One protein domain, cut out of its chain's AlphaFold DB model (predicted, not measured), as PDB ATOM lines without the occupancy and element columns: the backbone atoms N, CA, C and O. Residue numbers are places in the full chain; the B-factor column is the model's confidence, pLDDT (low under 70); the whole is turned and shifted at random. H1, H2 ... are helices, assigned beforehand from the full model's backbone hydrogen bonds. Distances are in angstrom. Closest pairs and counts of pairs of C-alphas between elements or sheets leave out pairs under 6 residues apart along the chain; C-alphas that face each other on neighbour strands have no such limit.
ATOM      1  N   ASP A 236       2.620 -29.755 -32.220       84.06
ATOM      2  CA  ASP A 236       1.286 -29.835 -32.834       84.06
ATOM      3  C   ASP A 236       0.852 -28.516 -33.519       84.06
ATOM      4  O   ASP A 236       0.187 -28.555 -34.558       84.06
ATOM      5  N   ALA A 237       1.256 -27.348 -32.997       90.19
ATOM      6  CA  ALA A 237       0.940 -26.060 -33.620       90.19
ATOM      7  C   ALA A 237       1.736 -25.797 -34.906       90.19
ATOM      8  O   ALA A 237       1.200 -25.183 -35.826       90.19
ATOM      9  N   ALA A 238       2.980 -26.279 -35.003       91.31
ATOM     10  CA  ALA A 238       3.796 -26.132 -36.208       91.31
ATOM     11  C   ALA A 238       3.187 -26.912 -37.382       91.31
ATOM     12  O   ALA A 238       3.050 -26.370 -38.477       91.31
ATOM     13  N   TRP A 239       2.728 -28.143 -37.132       91.81
ATOM     14  CA  TRP A 239       2.000 -28.947 -38.118       91.81
ATOM     15  C   TRP A 239       0.721 -28.257 -38.605       91.81
ATOM     16  O   TRP A 239       0.497 -28.146 -39.813       91.81
ATOM     17  N   LEU A 240      -0.094 -27.741 -37.678       94.12
ATOM     18  CA  LEU A 240      -1.345 -27.069 -38.028       94.12
ATOM     19  C   LEU A 240      -1.107 -25.724 -38.737       94.12
ATOM     20  O   LEU A 240      -1.846 -25.390 -39.662       94.12
ATOM     21  N   TYR A 241      -0.059 -24.982 -38.362       95.56
ATOM     22  CA  TYR A 241       0.392 -23.794 -39.091       95.56
ATOM     23  C   TYR A 241       0.788 -24.144 -40.526       95.56
ATOM     24  O   TYR A 241       0.254 -23.548 -41.461       95.56
ATOM     25  N   GLY A 242       1.653 -25.145 -40.714       94.38
ATOM     26  CA  GLY A 242       2.070 -25.575 -42.046       94.38
ATOM     27  C   GLY A 242       0.892 -26.014 -42.910       94.38
ATOM     28  O   GLY A 242       0.842 -25.693 -44.096       94.38
ATOM     29  N   ARG A 243      -0.125 -26.642 -42.308       94.56
ATOM     30  CA  ARG A 243      -1.365 -26.988 -43.005       94.56
ATOM     31  C   ARG A 243      -2.144 -25.768 -43.512       94.56
ATOM     32  O   ARG A 243      -2.705 -25.828 -44.606       94.56
ATOM     33  N   VAL A 244      -2.232 -24.689 -42.730       95.50
ATOM     34  CA  VAL A 244      -3.060 -23.519 -43.080       95.50
ATOM     35  C   VAL A 244      -2.316 -22.424 -43.849       95.50
ATOM     36  O   VAL A 244      -2.949 -21.660 -44.576       95.50
ATOM     37  N   ALA A 245      -0.991 -22.329 -43.724       95.06
ATOM     38  CA  ALA A 245      -0.206 -21.241 -44.305       95.06
ATOM     39  C   ALA A 245      -0.307 -21.139 -45.847       95.06
ATOM     40  O   ALA A 245      -0.442 -20.013 -46.342       95.06
ATOM     41  N   PRO A 246      -0.363 -22.245 -46.627       93.69
ATOM     42  CA  PRO A 246      -0.615 -22.174 -48.068       93.69
ATOM     43  C   PRO A 246      -1.963 -21.525 -48.419       93.69
ATOM     44  O   PRO A 246      -2.049 -20.769 -49.382       93.69
ATOM     45  N   ILE A 247      -3.013 -21.736 -47.621       93.88
ATOM     46  CA  ILE A 247      -4.367 -21.235 -47.921       93.88
ATOM     47  C   ILE A 247      -4.711 -19.896 -47.258       93.88
ATOM     48  O   ILE A 247      -5.675 -19.256 -47.664       93.88
ATOM     49  N   ALA A 248      -3.933 -19.449 -46.269       95.00
ATOM     50  CA  ALA A 248      -4.251 -18.279 -45.455       95.00
ATOM     51  C   ALA A 248      -4.331 -16.970 -46.268       95.00
ATOM     52  O   ALA A 248      -3.342 -16.514 -46.853       95.00
ATOM     53  N   ASN A 249      -5.494 -16.321 -46.258       94.06
ATOM     54  CA  ASN A 249      -5.658 -14.924 -46.646       94.06
ATOM     55  C   ASN A 249      -5.548 -14.033 -45.397       94.06
ATOM     56  O   ASN A 249      -6.487 -13.968 -44.604       94.06
ATOM     57  N   CYS A 250      -4.412 -13.362 -45.207       93.81
ATOM     58  CA  CYS A 250      -4.173 -12.560 -44.005       93.81
ATOM     59  C   CYS A 250      -5.051 -11.304 -43.888       93.81
ATOM     60  O   CYS A 250      -5.270 -10.849 -42.770       93.81
ATOM     61  N   ASP A 251      -5.634 -10.803 -44.982       93.06
ATOM     62  CA  ASP A 251      -6.511  -9.619 -44.962       93.06
ATOM     63  C   ASP A 251      -7.842  -9.867 -44.214       93.06
ATOM     64  O   ASP A 251      -8.605  -8.937 -43.959       93.06
ATOM     65  N   GLN A 252      -8.142 -11.129 -43.882       92.56
ATOM     66  CA  GLN A 252      -9.348 -11.561 -43.161       92.56
ATOM     67  C   GLN A 252      -9.068 -12.001 -41.710       92.56
ATOM     68  O   GLN A 252      -9.956 -12.559 -41.056       92.56
ATOM     69  N   LEU A 253      -7.836 -11.821 -41.224       95.12
ATOM     70  CA  LEU A 253      -7.368 -12.301 -39.922       95.12
ATOM     71  C   LEU A 253      -7.093 -11.130 -38.967       95.12
ATOM     72  O   LEU A 253      -6.596 -10.083 -39.375       95.12
ATOM     73  N   ASP A 254      -7.363 -11.333 -37.679       95.44
ATOM     74  CA  ASP A 254      -7.105 -10.364 -36.610       95.44
ATOM     75  C   ASP A 254      -5.716 -10.646 -36.001       95.44
ATOM     76  O   ASP A 254      -5.582 -11.145 -34.881       95.44
ATOM     77  N   LEU A 255      -4.662 -10.411 -36.788       94.31
ATOM     78  CA  LEU A 255      -3.295 -10.814 -36.438       94.31
ATOM     79  C   LEU A 255      -2.618  -9.871 -35.434       94.31
ATOM     80  O   LEU A 255      -2.647  -8.647 -35.578       94.31
ATOM     81  N   LYS A 256      -1.912 -10.461 -34.461       94.19
ATOM     82  CA  LYS A 256      -0.927  -9.761 -33.624       94.19
ATOM     83  C   LYS A 256       0.252  -9.270 -34.495       94.19
ATOM     84  O   LYS A 256       0.551  -9.910 -35.508       94.19
ATOM     85  N   PRO A 257       0.964  -8.184 -34.124       92.06
ATOM     86  CA  PRO A 257       2.086  -7.650 -34.906       92.06
ATOM     87  C   PRO A 257       3.161  -8.686 -35.265       92.06
ATOM     88  O   PRO A 257       3.706  -8.660 -36.365       92.06
ATOM     89  N   GLU A 258       3.424  -9.631 -34.364       90.62
ATOM     90  CA  GLU A 258       4.394 -10.714 -34.526       90.62
ATOM     91  C   GLU A 258       3.935 -11.710 -35.608       90.62
ATOM     92  O   GLU A 258       4.722 -12.131 -36.458       90.62
ATOM     93  N   GLN A 259       2.635 -12.029 -35.637       94.62
ATOM     94  CA  GLN A 259       2.025 -12.961 -36.596       94.62
ATOM     95  C   GLN A 259       1.970 -12.411 -38.027       94.62
ATOM     96  O   GLN A 259       1.849 -13.200 -38.960       94.62
ATOM     97  N   LEU A 260       2.101 -11.096 -38.236       91.94
ATOM     98  CA  LEU A 260       2.176 -10.513 -39.585       91.94
ATOM     99  C   LEU A 260       3.351 -11.085 -40.396       91.94
ATOM    100  O   LEU A 260       3.260 -11.202 -41.616       91.94
ATOM    101  N   SER A 261       4.431 -11.493 -39.720       91.50
ATOM    102  CA  SER A 261       5.579 -12.156 -40.348       91.50
ATOM    103  C   SER A 261       5.251 -13.539 -40.930       91.50
ATOM    104  O   SER A 261       5.931 -13.978 -41.853       91.50
ATOM    105  N   LEU A 262       4.194 -14.205 -40.444       94.12
ATOM    106  CA  LEU A 262       3.775 -15.546 -40.870       94.12
ATOM    107  C   LEU A 262       3.025 -15.560 -42.211       94.12
ATOM    108  O   LEU A 262       2.788 -16.633 -42.775       94.12
ATOM    109  N   CYS A 263       2.634 -14.385 -42.708       92.25
ATOM    110  CA  CYS A 263       1.878 -14.214 -43.941       92.25
ATOM    111  C   CYS A 263       2.767 -14.375 -45.176       92.25
ATOM    112  O   CYS A 263       3.727 -13.633 -45.376       92.25
ATOM    113  N   SER A 264       2.414 -15.314 -46.058       89.25
ATOM    114  CA  SER A 264       3.125 -15.468 -47.328       89.25
ATOM    115  C   SER A 264       2.780 -14.328 -48.302       89.25
ATOM    116  O   SER A 264       1.592 -14.120 -48.573       89.25
ATOM    117  N   PRO A 265       3.779 -13.642 -48.894       84.44
ATOM    118  CA  PRO A 265       3.555 -12.596 -49.894       84.44
ATOM    119  C   PRO A 265       3.152 -13.153 -51.271       84.44
ATOM    120  O   PRO A 265       2.802 -12.384 -52.164       84.44
ATOM    121  N   HIS A 266       3.216 -14.474 -51.465       87.25
ATOM    122  CA  HIS A 266       2.909 -15.122 -52.739       87.25
ATOM    123  C   HIS A 266       1.397 -15.364 -52.913       87.25
ATOM    124  O   HIS A 266       0.704 -15.642 -51.924       87.25
ATOM    125  N   PRO A 267       0.870 -15.334 -54.153       86.56
ATOM    126  CA  PRO A 267      -0.476 -15.814 -54.468       86.56
ATOM    127  C   PRO A 267      -0.677 -17.271 -54.029       86.56
ATOM    128  O   PRO A 267       0.249 -18.072 -54.108       86.56
ATOM    129  N   VAL A 268      -1.900 -17.646 -53.632       83.12
ATOM    130  CA  VAL A 268      -2.213 -18.980 -53.068       83.12
ATOM    131  C   VAL A 268      -1.697 -20.151 -53.922       83.12
ATOM    132  O   VAL A 268      -1.216 -21.133 -53.367       83.12
ATOM    133  N   GLY A 269      -1.754 -20.046 -55.255       79.31
ATOM    134  CA  GLY A 269      -1.293 -21.096 -56.177       79.31
ATOM    135  C   GLY A 269       0.224 -21.175 -56.405       79.31
ATOM    136  O   GLY A 269       0.678 -22.129 -57.027       79.31
ATOM    137  N   GLU A 270       0.996 -20.197 -55.924       86.69
ATOM    138  CA  GLU A 270       2.466 -20.140 -56.024       86.69
ATOM    139  C   GLU A 270       3.159 -20.421 -54.680       86.69
ATOM    140  O   GLU A 270       4.386 -20.428 -54.594       86.69
ATOM    141  N   ARG A 271       2.384 -20.632 -53.610       90.56
ATOM    142  CA  ARG A 271       2.917 -20.932 -52.278       90.56
ATOM    143  C   ARG A 271       3.447 -22.370 -52.208       90.56
ATOM    144  O   ARG A 271       2.781 -23.255 -52.758       90.56
ATOM    145  N   PRO A 272       4.567 -22.606 -51.492       89.56
ATOM    146  CA  PRO A 272       5.079 -23.945 -51.199       89.56
ATOM    147  C   PRO A 272       4.038 -24.870 -50.555       89.56
ATOM    148  O   PRO A 272       3.021 -24.417 -50.019       89.56
ATOM    149  N   ASP A 273       4.308 -26.174 -50.567       89.75
ATOM    150  CA  ASP A 273       3.506 -27.150 -49.832       89.75
ATOM    151  C   ASP A 273       3.667 -26.985 -48.301       89.75
ATOM    152  O   ASP A 273       4.600 -26.321 -47.831       89.75
ATOM    153  N   PRO A 274       2.780 -27.590 -47.487       91.81
ATOM    154  CA  PRO A 274       2.833 -27.490 -46.028       91.81
ATOM    155  C   PRO A 274       4.184 -27.827 -45.383       91.81
ATOM    156  O   PRO A 274       4.490 -27.299 -44.316       91.81
ATOM    157  N   SER A 275       4.996 -28.689 -45.996       88.62
ATOM    158  CA  SER A 275       6.242 -29.182 -45.399       88.62
ATOM    159  C   SER A 275       7.321 -28.103 -45.348       88.62
ATOM    160  O   SER A 275       8.068 -28.064 -44.372       88.62
ATOM    161  N   TYR A 276       7.351 -27.181 -46.319       90.94
ATOM    162  CA  TYR A 276       8.212 -25.990 -46.288       90.94
ATOM    163  C   TYR A 276       7.971 -25.179 -45.008       90.94
ATOM    164  O   TYR A 276       8.901 -24.841 -44.283       90.94
ATOM    165  N   TYR A 277       6.701 -24.935 -44.678       93.00
ATOM    166  CA  TYR A 277       6.305 -24.144 -43.514       93.00
ATOM    167  C   TYR A 277       6.607 -24.823 -42.167       93.00
ATOM    168  O   TYR A 277       6.682 -24.131 -41.151       93.00
ATOM    169  N   VAL A 278       6.801 -26.146 -42.138       91.00
ATOM    170  CA  VAL A 278       7.176 -26.897 -40.925       91.00
ATOM    171  C   VAL A 278       8.691 -27.075 -40.803       91.00
ATOM    172  O   VAL A 278       9.221 -26.977 -39.699       91.00
ATOM    173  N   TRP A 279       9.379 -27.362 -41.910       87.44
ATOM    174  CA  TRP A 279      10.739 -27.911 -41.889       87.44
ATOM    175  C   TRP A 279      11.805 -27.056 -42.565       87.44
ATOM    176  O   TRP A 279      12.976 -27.216 -42.220       87.44
ATOM    177  N   ASP A 280      11.455 -26.182 -43.514       89.38
ATOM    178  CA  ASP A 280      12.482 -25.382 -44.182       89.38
ATOM    179  C   ASP A 280      13.069 -24.331 -43.233       89.38
ATOM    180  O   ASP A 280      12.365 -23.712 -42.430       89.38
ATOM    181  N   ARG A 281      14.377 -24.083 -43.368       89.19
ATOM    182  CA  ARG A 281      15.094 -23.064 -42.593       89.19
ATOM    183  C   ARG A 281      14.467 -21.679 -42.776       89.19
ATOM    184  O   ARG A 281      14.365 -20.937 -41.801       89.19
ATOM    185  N   ASN A 282      13.980 -21.366 -43.979       90.69
ATOM    186  CA  ASN A 282      13.353 -20.093 -44.341       90.69
ATOM    187  C   ASN A 282      11.831 -20.069 -44.078       90.69
ATOM    188  O   ASN A 282      11.147 -19.134 -44.514       90.69
ATOM    189  N   SER A 283      11.279 -21.060 -43.362       92.38
ATOM    190  CA  SER A 283       9.895 -20.997 -42.885       92.38
ATOM    191  C   SER A 283       9.661 -19.701 -42.092       92.38
ATOM    192  O   SER A 283      10.445 -19.384 -41.190       92.38
ATOM    193  N   PRO A 284       8.559 -18.965 -42.342       93.38
ATOM    194  CA  PRO A 284       8.226 -17.769 -41.573       93.38
ATOM    195  C   PRO A 284       8.152 -17.997 -40.054       93.38
ATOM    196  O   PRO A 284       8.465 -17.088 -39.288       93.38
ATOM    197  N   ALA A 285       7.818 -19.214 -39.607       92.00
ATOM    198  CA  ALA A 285       7.781 -19.586 -38.191       92.00
ATOM    199  C   ALA A 285       9.155 -19.494 -37.487       92.00
ATOM    200  O   ALA A 285       9.222 -19.263 -36.273       92.00
ATOM    201  N   ASN A 286      10.250 -19.637 -38.241       90.19
ATOM    202  CA  ASN A 286      11.618 -19.530 -37.727       90.19
ATOM    203  C   ASN A 286      12.067 -18.070 -37.560       90.19
ATOM    204  O   ASN A 286      12.956 -17.798 -36.759       90.19
ATOM    205  N   ASN A 287      11.418 -17.126 -38.251       88.00
ATOM    206  CA  ASN A 287      11.718 -15.692 -38.163       88.00
ATOM    207  C   ASN A 287      11.106 -15.013 -36.920       88.00
ATOM    208  O   ASN A 287      11.366 -13.837 -36.674       88.00
ATOM    209  N   LEU A 288      10.292 -15.733 -36.137       90.25
ATOM    210  CA  LEU A 288       9.743 -15.241 -34.873       90.25
ATOM    211  C   LEU A 288      10.825 -15.242 -33.773       90.25
ATOM    212  O   LEU A 288      11.194 -16.304 -33.256       90.25
ATOM    213  N   ASP A 289      11.300 -14.057 -33.388       89.56
ATOM    214  CA  ASP A 289      12.264 -13.844 -32.293       89.56
ATOM    215  C   ASP A 289      11.565 -13.857 -30.918       89.56
ATOM    216  O   ASP A 289      11.433 -12.844 -30.235       89.56
ATOM    217  N   VAL A 290      11.022 -15.024 -30.561       91.12
ATOM    218  CA  VAL A 290      10.233 -15.270 -29.340       91.12
ATOM    219  C   VAL A 290      10.604 -16.611 -28.697       91.12
ATOM    220  O   VAL A 290      11.253 -17.466 -29.312       91.12
ATOM    221  N   SER A 291      10.160 -16.833 -27.457       90.62
ATOM    222  CA  SER A 291      10.345 -18.126 -26.780       90.62
ATOM    223  C   SER A 291       9.649 -19.278 -27.529       90.62
ATOM    224  O   SER A 291       8.706 -19.059 -28.286       90.62
ATOM    225  N   ALA A 292      10.092 -20.527 -27.339       86.38
ATOM    226  CA  ALA A 292       9.473 -21.681 -28.010       86.38
ATOM    227  C   ALA A 292       7.978 -21.841 -27.665       86.38
ATOM    228  O   ALA A 292       7.174 -22.168 -28.535       86.38
ATOM    229  N   ASP A 293       7.608 -21.542 -26.419       87.12
ATOM    230  CA  ASP A 293       6.232 -21.612 -25.919       87.12
ATOM    231  C   ASP A 293       5.339 -20.530 -26.535       87.12
ATOM    232  O   ASP A 293       4.230 -20.811 -26.984       87.12
ATOM    233  N   GLU A 294       5.853 -19.304 -26.617       91.81
ATOM    234  CA  GLU A 294       5.178 -18.177 -27.260       91.81
ATOM    235  C   GLU A 294       5.050 -18.385 -28.775       91.81
ATOM    236  O   GLU A 294       4.006 -18.096 -29.352       91.81
ATOM    237  N   ARG A 295       6.066 -18.973 -29.422       92.56
ATOM    238  CA  ARG A 295       6.002 -19.383 -30.832       92.56
ATOM    239  C   ARG A 295       4.858 -20.365 -31.061       92.56
ATOM    240  O   ARG A 295       4.054 -20.144 -31.960       92.56
ATOM    241  N   ASP A 296       4.760 -21.419 -30.249       91.19
ATOM    242  CA  ASP A 296       3.674 -22.400 -30.353       91.19
ATOM    243  C   ASP A 296       2.297 -21.742 -30.155       91.19
ATOM    244  O   ASP A 296       1.387 -22.003 -30.941       91.19
ATOM    245  N   GLU A 297       2.154 -20.819 -29.195       93.31
ATOM    246  CA  GLU A 297       0.919 -20.045 -29.009       93.31
ATOM    247  C   GLU A 297       0.574 -19.190 -30.242       93.31
ATOM    248  O   GLU A 297      -0.561 -19.236 -30.722       93.31
ATOM    249  N   LEU A 298       1.539 -18.448 -30.799       96.06
ATOM    250  CA  LEU A 298       1.337 -17.586 -31.973       96.06
ATOM    251  C   LEU A 298       0.971 -18.387 -33.232       96.06
ATOM    252  O   LEU A 298       0.082 -17.966 -33.977       96.06
ATOM    253  N   LEU A 299       1.617 -19.537 -33.459       96.25
ATOM    254  CA  LEU A 299       1.315 -20.445 -34.572       96.25
ATOM    255  C   LEU A 299      -0.068 -21.090 -34.415       96.25
ATOM    256  O   LEU A 299      -0.840 -21.163 -35.373       96.25
ATOM    257  N   ARG A 300      -0.402 -21.522 -33.193       95.69
ATOM    258  CA  ARG A 300      -1.690 -22.131 -32.838       95.69
ATOM    259  C   ARG A 300      -2.840 -21.149 -33.025       95.69
ATOM    260  O   ARG A 300      -3.854 -21.517 -33.614       95.69
ATOM    261  N   ASP A 301      -2.680 -19.918 -32.546       96.81
ATOM    262  CA  ASP A 301      -3.663 -18.850 -32.717       96.81
ATOM    263  C   ASP A 301      -3.858 -18.516 -34.203       96.81
ATOM    264  O   ASP A 301      -4.983 -18.602 -34.691       96.81
ATOM    265  N   PHE A 302      -2.775 -18.282 -34.957       97.31
ATOM    266  CA  PHE A 302      -2.838 -18.034 -36.406       97.31
ATOM    267  C   PHE A 302      -3.614 -19.144 -37.133       97.31
ATOM    268  O   PHE A 302      -4.512 -18.871 -37.932       97.31
ATOM    269  N   ALA A 303      -3.315 -20.409 -36.821       97.12
ATOM    270  CA  ALA A 303      -3.978 -21.548 -37.440       97.12
ATOM    271  C   ALA A 303      -5.475 -21.633 -37.106       97.12
ATOM    272  O   ALA A 303      -6.297 -21.857 -38.000       97.12
ATOM    273  N   TRP A 304      -5.854 -21.387 -35.849       97.12
ATOM    274  CA  TRP A 304      -7.261 -21.305 -35.453       97.12
ATOM    275  C   TRP A 304      -7.991 -20.132 -36.105       97.12
ATOM    276  O   TRP A 304      -9.143 -20.299 -36.520       97.12
ATOM    277  N   GLN A 305      -7.341 -18.975 -36.257       97.69
ATOM    278  CA  GLN A 305      -7.923 -17.843 -36.970       97.69
ATOM    279  C   GLN A 305      -8.209 -18.202 -38.436       97.69
ATOM    280  O   GLN A 305      -9.329 -17.986 -38.892       97.69
ATOM    281  N   VAL A 306      -7.276 -18.836 -39.159       97.00
ATOM    282  CA  VAL A 306      -7.526 -19.274 -40.550       97.00
ATOM    283  C   VAL A 306      -8.691 -20.268 -40.621       97.00
ATOM    284  O   VAL A 306      -9.612 -20.069 -41.411       97.00
ATOM    285  N   ILE A 307      -8.717 -21.294 -39.767       97.19
ATOM    286  CA  ILE A 307      -9.783 -22.316 -39.775       97.19
ATOM    287  C   ILE A 307     -11.166 -21.708 -39.477       97.19
ATOM    288  O   ILE A 307     -12.162 -22.120 -40.075       97.19
ATOM    289  N   THR A 308     -11.249 -20.739 -38.560       97.75
ATOM    290  CA  THR A 308     -12.527 -20.150 -38.118       97.75
ATOM    291  C   THR A 308     -13.014 -18.999 -38.996       97.75
ATOM    292  O   THR A 308     -14.222 -18.868 -39.193       97.75
ATOM    293  N   LYS A 309     -12.105 -18.185 -39.551       97.62
ATOM    294  CA  LYS A 309     -12.426 -17.052 -40.437       97.62
ATOM    295  C   LYS A 309     -12.578 -17.478 -41.900       97.62
ATOM    296  O   LYS A 309     -13.404 -16.908 -42.604       97.62
ATOM    297  N   GLN A 310     -11.838 -18.499 -42.347       96.44
ATOM    298  CA  GLN A 310     -11.822 -18.999 -43.734       96.44
ATOM    299  C   GLN A 310     -12.229 -20.490 -43.835       96.44
ATOM    300  O   GLN A 310     -11.554 -21.291 -44.494       96.44
ATOM    301  N   PRO A 311     -13.358 -20.915 -43.224       97.00
ATOM    302  CA  PRO A 311     -13.724 -22.330 -43.137       97.00
ATOM    303  C   PRO A 311     -14.000 -22.963 -44.507       97.00
ATOM    304  O   PRO A 311     -13.776 -24.157 -44.688       97.00
ATOM    305  N   ALA A 312     -14.470 -22.186 -45.488       97.12
ATOM    306  CA  ALA A 312     -14.748 -22.682 -46.834       97.12
ATOM    307  C   ALA A 312     -13.467 -23.062 -47.596       97.12
ATOM    308  O   ALA A 312     -13.458 -24.062 -48.315       97.12
ATOM    309  N   ASP A 313     -12.389 -22.296 -47.423       94.69
ATOM    310  CA  ASP A 313     -11.110 -22.541 -48.091       94.69
ATOM    311  C   ASP A 313     -10.364 -23.700 -47.424       94.69
ATOM    312  O   ASP A 313      -9.888 -24.603 -48.114       94.69
ATOM    313  N   TYR A 314     -10.404 -23.769 -46.089       95.81
ATOM    314  CA  TYR A 314      -9.917 -24.919 -45.325       95.81
ATOM    315  C   TYR A 314     -10.658 -26.219 -45.686       95.81
ATOM    316  O   TYR A 314     -10.024 -27.219 -46.027       95.81
ATOM    317  N   LEU A 315     -11.997 -26.217 -45.714       96.62
ATOM    318  CA  LEU A 315     -12.774 -27.393 -46.127       96.62
ATOM    319  C   LEU A 315     -12.526 -27.782 -47.594       96.62
ATOM    320  O   LEU A 315     -12.556 -28.972 -47.914       96.62
ATOM    321  N   ARG A 316     -12.248 -26.817 -48.486       95.31
ATOM    322  CA  ARG A 316     -11.879 -27.104 -49.882       95.31
ATOM    323  C   ARG A 316     -10.509 -27.770 -49.981       95.31
ATOM    324  O   ARG A 316     -10.383 -28.723 -50.748       95.31
ATOM    325  N   ALA A 317      -9.521 -27.320 -49.209       92.75
ATOM    326  CA  ALA A 317      -8.209 -27.962 -49.136       92.75
ATOM    327  C   ALA A 317      -8.340 -29.412 -48.637       92.75
ATOM    328  O   ALA A 317      -8.009 -30.346 -49.361       92.75
ATOM    329  N   VAL A 318      -8.963 -29.624 -47.470       95.25
ATOM    330  CA  VAL A 318      -9.173 -30.972 -46.902       95.25
ATOM    331  C   VAL A 318      -9.967 -31.877 -47.857       95.25
ATOM    332  O   VAL A 318      -9.641 -33.052 -48.020       95.25
ATOM    333  N   GLY A 319     -10.993 -31.343 -48.526       95.06
ATOM    334  CA  GLY A 319     -11.788 -32.084 -49.508       95.06
ATOM    335  C   GLY A 319     -11.022 -32.455 -50.785       95.06
ATOM    336  O   GLY A 319     -11.275 -33.518 -51.357       95.06
ATOM    337  N   THR A 320     -10.074 -31.619 -51.217       92.56
ATOM    338  CA  THR A 320      -9.221 -31.873 -52.392       92.56
ATOM    339  C   THR A 320      -8.259 -33.023 -52.106       92.56
ATOM    340  O   THR A 320      -8.255 -34.011 -52.846       92.56
ATOM    341  N   ASP A 321      -7.562 -32.957 -50.971       93.00
ATOM    342  CA  ASP A 321      -6.636 -33.979 -50.474       93.00
ATOM    343  C   ASP A 321      -7.338 -35.332 -50.289       93.00
ATOM    344  O   ASP A 321      -6.873 -36.373 -50.756       93.00
ATOM    345  N   LEU A 322      -8.527 -35.327 -49.673       94.94
ATOM    346  CA  LEU A 322      -9.354 -36.528 -49.538       94.94
ATOM    347  C   LEU A 322      -9.750 -37.122 -50.897       94.94
ATOM    348  O   LEU A 322      -9.806 -38.344 -51.042       94.94
ATOM    349  N   GLY A 323      -9.991 -36.279 -51.903       93.44
ATOM    350  CA  GLY A 323     -10.254 -36.711 -53.272       93.44
ATOM    351  C   GLY A 323      -9.045 -37.371 -53.946       93.44
ATOM    352  O   GLY A 323      -9.227 -38.296 -54.741       93.44
ATOM    353  N   HIS A 324      -7.816 -36.948 -53.630       91.75
ATOM    354  CA  HIS A 324      -6.587 -37.449 -54.265       91.75
ATOM    355  C   HIS A 324      -6.345 -38.944 -54.008       91.75
ATOM    356  O   HIS A 324      -5.935 -39.658 -54.929       91.75
ATOM    357  N   PHE A 325      -6.709 -39.457 -52.827       93.50
ATOM    358  CA  PHE A 325      -6.624 -40.890 -52.494       93.50
ATOM    359  C   PHE A 325      -7.503 -41.803 -53.368       93.50
ATOM    360  O   PHE A 325      -7.256 -43.007 -53.443       93.50
ATOM    361  N   PHE A 326      -8.527 -41.255 -54.032       95.06
ATOM    362  CA  PHE A 326      -9.487 -42.022 -54.834       95.06
ATOM    363  C   PHE A 326      -9.377 -41.774 -56.349       95.06
ATOM    364  O   PHE A 326     -10.056 -42.454 -57.123       95.06
TER     365      PHE A 326
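AT A GLANCE: This is residues 236 to 326 of the 701 residues of an uncharacterized protein of Frankia sp. EUN1f (UniProt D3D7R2). Long helix H5 packs slantwise on H1, short H2, H3 and H4 and long loops complete the body, and H6 turns off beyond H5 as an arm; residues 319 to 326 stick out. The printed part has 91 residues, 55 of them in six named helices, H1 to H6 in order along the chain, with no named strand; its class is all helix, and it is compact, with a radius of gyration of the C-alphas of 12.7 A and spans of 42 by 26 by 24 A.

HOW THE PARTS SIT: H5, residues 292 to 309, touches H1, residues 236 to 244, at a steep tilt of 39 degrees, the same way; closest C-alphas Ala 237 and Arg 300, 4.8 A. H1 touches H3, residues 274 to 279; closest C-alphas Gly 242 and Pro 274, 4.5 A. H2, residues 259 to 262, touches H4, residues 284 to 287; closest C-alphas Leu 262 and Pro 284, 5.0 A. H6, residues 311 to 324, is close to but not clearly touching H5, about perpendicular at 87 degrees; closest C-alphas Ile 307 and Tyr 314, 6.1 A. Every O i to N i+4 pair is within hydrogen-bond range in H1, H3, H5 and H6; H2 and H4 are too short for one.

IN THESE COORDINATES: H5 runs 25.6 A from C-alpha 292 at (9.473, -21.681, -28.010); H6 runs 20.1 A to C-alpha 324 at (-6.587, -37.449, -54.265).

THE WHOLE: The printed part has no cut; links H1 to H2 and H2 to H3 are long. No printed residue is under 70 in pLDDT.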